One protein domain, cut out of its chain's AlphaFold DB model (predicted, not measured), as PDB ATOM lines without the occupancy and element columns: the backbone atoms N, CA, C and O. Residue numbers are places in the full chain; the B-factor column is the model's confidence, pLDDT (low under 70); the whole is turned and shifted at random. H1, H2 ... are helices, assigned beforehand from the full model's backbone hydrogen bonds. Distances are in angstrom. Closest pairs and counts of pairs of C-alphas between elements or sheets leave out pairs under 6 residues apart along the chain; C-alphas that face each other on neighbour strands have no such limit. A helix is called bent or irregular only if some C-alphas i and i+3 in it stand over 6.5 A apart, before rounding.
ATOM      1  N   SER A   3       9.604 -15.400 -45.584       89.38
ATOM      2  CA  SER A   3       9.665 -13.936 -45.745       89.38
ATOM      3  C   SER A   3      10.069 -13.195 -44.464       89.38
ATOM      4  O   SER A   3      10.626 -12.110 -44.535       89.38
ATOM      5  N   GLU A   4       9.817 -13.801 -43.305       92.62
ATOM      6  CA  GLU A   4      10.170 -13.285 -41.975       92.62
ATOM      7  C   GLU A   4      11.523 -13.834 -41.492       92.62
ATOM      8  O   GLU A   4      11.888 -13.641 -40.340       92.62
ATOM      9  N   GLN A   5      12.252 -14.555 -42.356       90.38
ATOM     10  CA  GLN A   5      13.550 -15.169 -42.054       90.38
ATOM     11  C   GLN A   5      13.526 -16.152 -40.868       90.38
ATOM     12  O   GLN A   5      14.547 -16.423 -40.242       90.38
ATOM     13  N   VAL A   6      12.365 -16.753 -40.598       92.62
ATOM     14  CA  VAL A   6      12.200 -17.790 -39.577       92.62
ATOM     15  C   VAL A   6      12.316 -19.170 -40.226       92.62
ATOM     16  O   VAL A   6      11.556 -19.510 -41.143       92.62
ATOM     17  N   GLN A   7      13.263 -19.976 -39.737       94.25
ATOM     18  CA  GLN A   7      13.420 -21.378 -40.120       94.25
ATOM     19  C   GLN A   7      12.666 -22.289 -39.136       94.25
ATOM     20  O   GLN A   7      13.005 -22.310 -37.951       94.25
ATOM     21  N   PRO A   8      11.658 -23.056 -39.588       95.69
ATOM     22  CA  PRO A   8      10.963 -24.003 -38.725       95.69
ATOM     23  C   PRO A   8      11.849 -25.201 -38.365       95.69
ATOM     24  O   PRO A   8      12.444 -25.828 -39.246       95.69
ATOM     25  N   VAL A   9      11.865 -25.554 -37.078       97.06
ATOM     26  CA  VAL A   9      12.494 -26.776 -36.561       97.06
ATOM     27  C   VAL A   9      11.395 -27.744 -36.140       97.06
ATOM     28  O   VAL A   9      10.672 -27.473 -35.183       97.06
ATOM     29  N   ILE A  10      11.245 -28.861 -36.855       96.38
ATOM     30  CA  ILE A  10      10.173 -29.838 -36.601       96.38
ATOM     31  C   ILE A  10      10.672 -31.291 -36.708       96.38
ATOM     32  O   ILE A  10      11.624 -31.554 -37.450       96.38
ATOM     33  N   PRO A  11      10.055 -32.259 -35.997       97.81
ATOM     34  CA  PRO A  11      10.420 -33.674 -36.083       97.81
ATOM     35  C   PRO A  11      10.450 -34.200 -37.523       97.81
ATOM     36  O   PRO A  11       9.520 -33.957 -38.287       97.81
ATOM     37  N   GLN A  12      11.478 -34.982 -37.872       96.69
ATOM     38  CA  GLN A  12      11.677 -35.506 -39.233       96.69
ATOM     39  C   GLN A  12      10.460 -36.279 -39.762       96.69
ATOM     40  O   GLN A  12      10.094 -36.138 -40.925       96.69
ATOM     41  N   GLY A  13       9.799 -37.059 -38.900       96.88
ATOM     42  CA  GLY A  13       8.611 -37.838 -39.270       96.88
ATOM     43  C   GLY A  13       7.401 -36.992 -39.676       96.88
ATOM     44  O   GLY A  13       6.492 -37.511 -40.310       96.88
ATOM     45  N   LEU A  14       7.397 -35.695 -39.353       96.75
ATOM     46  CA  LEU A  14       6.343 -34.764 -39.754       96.75
ATOM     47  C   LEU A  14       6.665 -34.030 -41.059       96.75
ATOM     48  O   LEU A  14       5.814 -33.315 -41.563       96.75
ATOM     49  N   HIS A  15       7.860 -34.178 -41.638       96.19
ATOM     50  CA  HIS A  15       8.223 -33.433 -42.854       96.19
ATOM     51  C   HIS A  15       7.348 -33.828 -44.048       96.19
ATOM     52  O   HIS A  15       7.022 -32.983 -44.876       96.19
ATOM     53  N   SER A  16       6.902 -35.086 -44.106       96.25
ATOM     54  CA  SER A  16       6.038 -35.599 -45.174       96.25
ATOM     55  C   SER A  16       4.641 -34.972 -45.206       96.25
ATOM     56  O   SER A  16       3.978 -35.065 -46.235       96.25
ATOM     57  N   SER A  17       4.194 -34.307 -44.132       96.94
ATOM     58  CA  SER A  17       2.920 -33.573 -44.129       96.94
ATOM     59  C   SER A  17       3.008 -32.198 -44.806       96.94
ATOM     60  O   SER A  17       1.983 -31.546 -45.001       96.94
ATOM     61  N   TYR A  18       4.210 -31.762 -45.195       95.69
ATOM     62  CA  TYR A  18       4.459 -30.500 -45.891       95.69
ATOM     63  C   TYR A  18       4.685 -30.729 -47.386       95.69
ATOM     64  O   TYR A  18       5.145 -31.788 -47.813       95.69
ATOM     65  N   THR A  19       4.423 -29.705 -48.200       95.25
ATOM     66  CA  THR A  19       4.739 -29.754 -49.636       95.25
ATOM     67  C   THR A  19       6.244 -29.896 -49.865       95.25
ATOM     68  O   THR A  19       7.045 -29.414 -49.062       95.25
ATOM     69  N   LEU A  20       6.650 -30.475 -50.999       93.62
ATOM     70  CA  LEU A  20       8.069 -30.609 -51.363       93.62
ATOM     71  C   LEU A  20       8.813 -29.267 -51.301       93.62
ATOM     72  O   LEU A  20       9.914 -29.189 -50.764       93.62
ATOM     73  N   ALA A  21       8.179 -28.191 -51.778       91.69
ATOM     74  CA  ALA A  21       8.757 -26.852 -51.725       91.69
ATOM     75  C   ALA A  21       9.011 -26.386 -50.280       91.69
ATOM     76  O   ALA A  21      10.046 -25.783 -50.001       91.69
ATOM     77  N   GLN A  22       8.105 -26.688 -49.349       92.94
ATOM     78  CA  GLN A  22       8.260 -26.347 -47.933       92.94
ATOM     79  C   GLN A  22       9.292 -27.232 -47.233       92.94
ATOM     80  O   GLN A  22      10.051 -26.718 -46.416       92.94
ATOM     81  N   GLN A  23       9.363 -28.522 -47.576       94.38
ATOM     82  CA  GLN A  23      10.314 -29.467 -46.981       94.38
ATOM     83  C   GLN A  23      11.766 -29.010 -47.139       94.38
ATOM     84  O   GLN A  23      12.545 -29.134 -46.200       94.38
ATOM     85  N   THR A  24      12.110 -28.383 -48.271       92.06
ATOM     86  CA  THR A  24      13.462 -27.829 -48.499       92.06
ATOM     87  C   THR A  24      13.874 -26.747 -47.496       92.06
ATOM     88  O   THR A  24      15.055 -26.428 -47.387       92.06
ATOM     89  N   TRP A  25      12.914 -26.162 -46.776       92.44
ATOM     90  CA  TRP A  25      13.141 -25.094 -45.805       92.44
ATOM     91  C   TRP A  25      13.120 -25.575 -44.345       92.44
ATOM     92  O   TRP A  25      13.456 -24.806 -43.445       92.44
ATOM     93  N   LEU A  26      12.730 -26.825 -44.086       95.69
ATOM     94  CA  LEU A  26      12.618 -27.363 -42.732       95.69
ATOM     95  C   LEU A  26      13.978 -27.800 -42.184       95.69
ATOM     96  O   LEU A  26      14.789 -28.396 -42.889       95.69
ATOM     97  N   MET A  27      14.196 -27.571 -40.893       97.25
ATOM     98  CA  MET A  27      15.276 -28.188 -40.128       97.25
ATOM     99  C   MET A  27      14.685 -29.265 -39.217       97.25
ATOM    100  O   MET A  27      13.609 -29.085 -38.644       97.25
ATOM    101  N   ASN A  28      15.365 -30.400 -39.068       97.88
ATOM    102  CA  ASN A  28      14.981 -31.385 -38.059       97.88
ATOM    103  C   ASN A  28      15.644 -31.087 -36.704       97.88
ATOM    104  O   ASN A  28      16.641 -30.370 -36.624       97.88
ATOM    105  N   ILE A  29      15.074 -31.639 -35.629       97.94
ATOM    106  CA  ILE A  29      15.527 -31.379 -34.251       97.94
ATOM    107  C   ILE A  29      16.997 -31.778 -34.052       97.94
ATOM    108  O   ILE A  29      17.739 -31.036 -33.414       97.94
ATOM    109  N   ALA A  30      17.434 -32.907 -34.620       97.94
ATOM    110  CA  ALA A  30      18.821 -33.360 -34.507       97.94
ATOM    111  C   ALA A  30      19.795 -32.345 -35.127       97.94
ATOM    112  O   ALA A  30      20.710 -31.880 -34.454       97.94
ATOM    113  N   GLY A  31      19.522 -31.901 -36.358       97.50
ATOM    114  CA  GLY A  31      20.330 -30.893 -37.043       97.50
ATOM    115  C   GLY A  31      20.354 -29.544 -36.321       97.50
ATOM    116  O   GLY A  31      21.384 -28.876 -36.303       97.50
ATOM    117  N   PHE A  32      19.257 -29.152 -35.665       97.44
ATOM    118  CA  PHE A  32      19.241 -27.948 -34.831       97.44
ATOM    119  C   PHE A  32      20.132 -28.083 -33.586       97.44
ATOM    120  O   PHE A  32      20.872 -27.157 -33.244       97.44
ATOM    121  N   ILE A  33      20.099 -29.235 -32.912       97.88
ATOM    122  CA  ILE A  33      20.964 -29.505 -31.755       97.88
ATOM    123  C   ILE A  33      22.439 -29.474 -32.174       97.88
ATOM    124  O   ILE A  33      23.254 -28.846 -31.503       97.88
ATOM    125  N   ASP A  34      22.784 -30.092 -33.301       97.81
ATOM    126  CA  ASP A  34      24.161 -30.092 -33.799       97.81
ATOM    127  C   ASP A  34      24.633 -28.677 -34.157       97.81
ATOM    128  O   ASP A  34      25.731 -28.268 -33.774       97.81
ATOM    129  N   LEU A  35      23.773 -27.880 -34.801       97.06
ATOM    130  CA  LEU A  35      24.060 -26.480 -35.111       97.06
ATOM    131  C   LEU A  35      24.279 -25.634 -33.851       97.06
ATOM    132  O   LEU A  35      25.188 -24.803 -33.812       97.06
ATOM    133  N   THR A  36      23.440 -25.805 -32.828       96.44
ATOM    134  CA  THR A  36      23.569 -25.042 -31.577       96.44
ATOM    135  C   THR A  36      24.826 -25.429 -30.809       96.44
ATOM    136  O   THR A  36      25.543 -24.534 -30.373       96.44
ATOM    137  N   ARG A  37      25.161 -26.724 -30.732       97.75
ATOM    138  CA  ARG A  37      26.431 -27.196 -30.157       97.75
ATOM    139  C   ARG A  37      27.634 -26.606 -30.873       97.75
ATOM    140  O   ARG A  37      28.502 -26.046 -30.214       97.75
ATOM    141  N   TYR A  38      27.655 -26.678 -32.206       97.62
ATOM    142  CA  TYR A  38      28.732 -26.100 -33.009       97.62
ATOM    143  C   TYR A  38      28.947 -24.625 -32.655       97.62
ATOM    144  O   TYR A  38      30.060 -24.213 -32.356       97.62
ATOM    145  N   ARG A  39      27.868 -23.839 -32.586       96.31
ATOM    146  CA  ARG A  39      27.928 -22.406 -32.255       96.31
ATOM    147  C   ARG A  39      28.343 -22.096 -30.816       96.31
ATOM    148  O   ARG A  39      28.722 -20.967 -30.552       96.31
ATOM    149  N   GLN A  40      28.226 -23.046 -29.893       93.50
ATOM    150  CA  GLN A  40      28.660 -22.877 -28.500       93.50
ATOM    151  C   GLN A  40      30.150 -23.169 -28.305       93.50
ATOM    152  O   GLN A  40      30.722 -22.770 -27.296       93.50
ATOM    153  N   THR A  41      30.762 -23.895 -29.240       86.44
ATOM    154  CA  THR A  41      32.183 -24.270 -29.207       86.44
ATOM    155  C   THR A  41      33.075 -23.394 -30.087       86.44
ATOM    156  O   THR A  41      34.283 -23.617 -30.122       86.44
ATOM    157  N   VAL A  42      32.480 -22.446 -30.817       61.28
ATOM    158  CA  VAL A  42      33.153 -21.490 -31.712       61.28
ATOM    159  C   VAL A  42      33.266 -20.136 -31.027       61.28
ATOM    160  O   VAL A  42      32.289 -19.746 -30.353       61.28
TER     161      VAL A  42
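This is residues 3 to 42 of the 42 residues of an uncharacterized protein of Salmonella newport (UniProt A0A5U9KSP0). A straight helix, H3, sticks out as an arm, with residues 33 to 42 free, from a small loop-like body in which two short helices, H1 and H2, follow each other round a bend of the chain. The stretch before H1, residues 3 to 11 with no named element, crosses the link between H2 and H3. The printed part has 40 residues with three named helices in the order H1, H2, H3 and no named strand; the class is all helix. The whole is loose, with a radius of gyration of the C-alphas of 11.6 A, and flat, spanning 35 by 25 by 11 A.

The longest helix, H3, residues 29 to 40, touches no other helix. H1, residues 12 to 17, is close to H3 but not clearly touching it; their closest C-alphas are those of Gln 12 and Ile 29, 7.5 A apart. The lines of H1 and H3 stand at a steep tilt of 53 degrees, opposite ways. H2, residues 20 to 23, is apart from H3. H1 and H2 are close but not clearly touching: their closest C-alphas, of His 15 and Gln 23, are 6.1 A apart, and their centres 10.4 A. In H3 every O i to N i+4 pair is within hydrogen-bond range; in H1 0 of 2 are, beside 2 of 3 O i to N i+3 pairs, and H2 is too short for an O i to N i+4 pair, but its one O i to N i+3 pair is within range.

H3 runs 16.7 A from C-alpha 29 at (15.527, -31.379, -34.251) to C-alpha 40 at (28.660, -22.877, -28.500). H1 begins at Gln 12, with its C-alpha at (11.677, -35.506, -39.233), and ends at Ser 17, 10.2 A away from first to last C-alpha. H1 is irregular, but only just: C-alphas 13 and 16 are 6.8 A apart. H2 runs from Leu 20 to Gln 23, 5.1 A from first to last C-alpha.

The two C-alphas farthest apart are those of Ser 17 and Val 42, 34.8 A. Without residues 33 to 42, which stand free, the body of 30 residues spans 25 by 21 by 10 A. The printed part has no cut, and it ends at residue 42, the chain's last residue. The links H1 to H2, with 2 residues between, and H2 to H3, with 5, are tight. The mean pLDDT of the printed part is 94.4, and residue 42 alone is under 70.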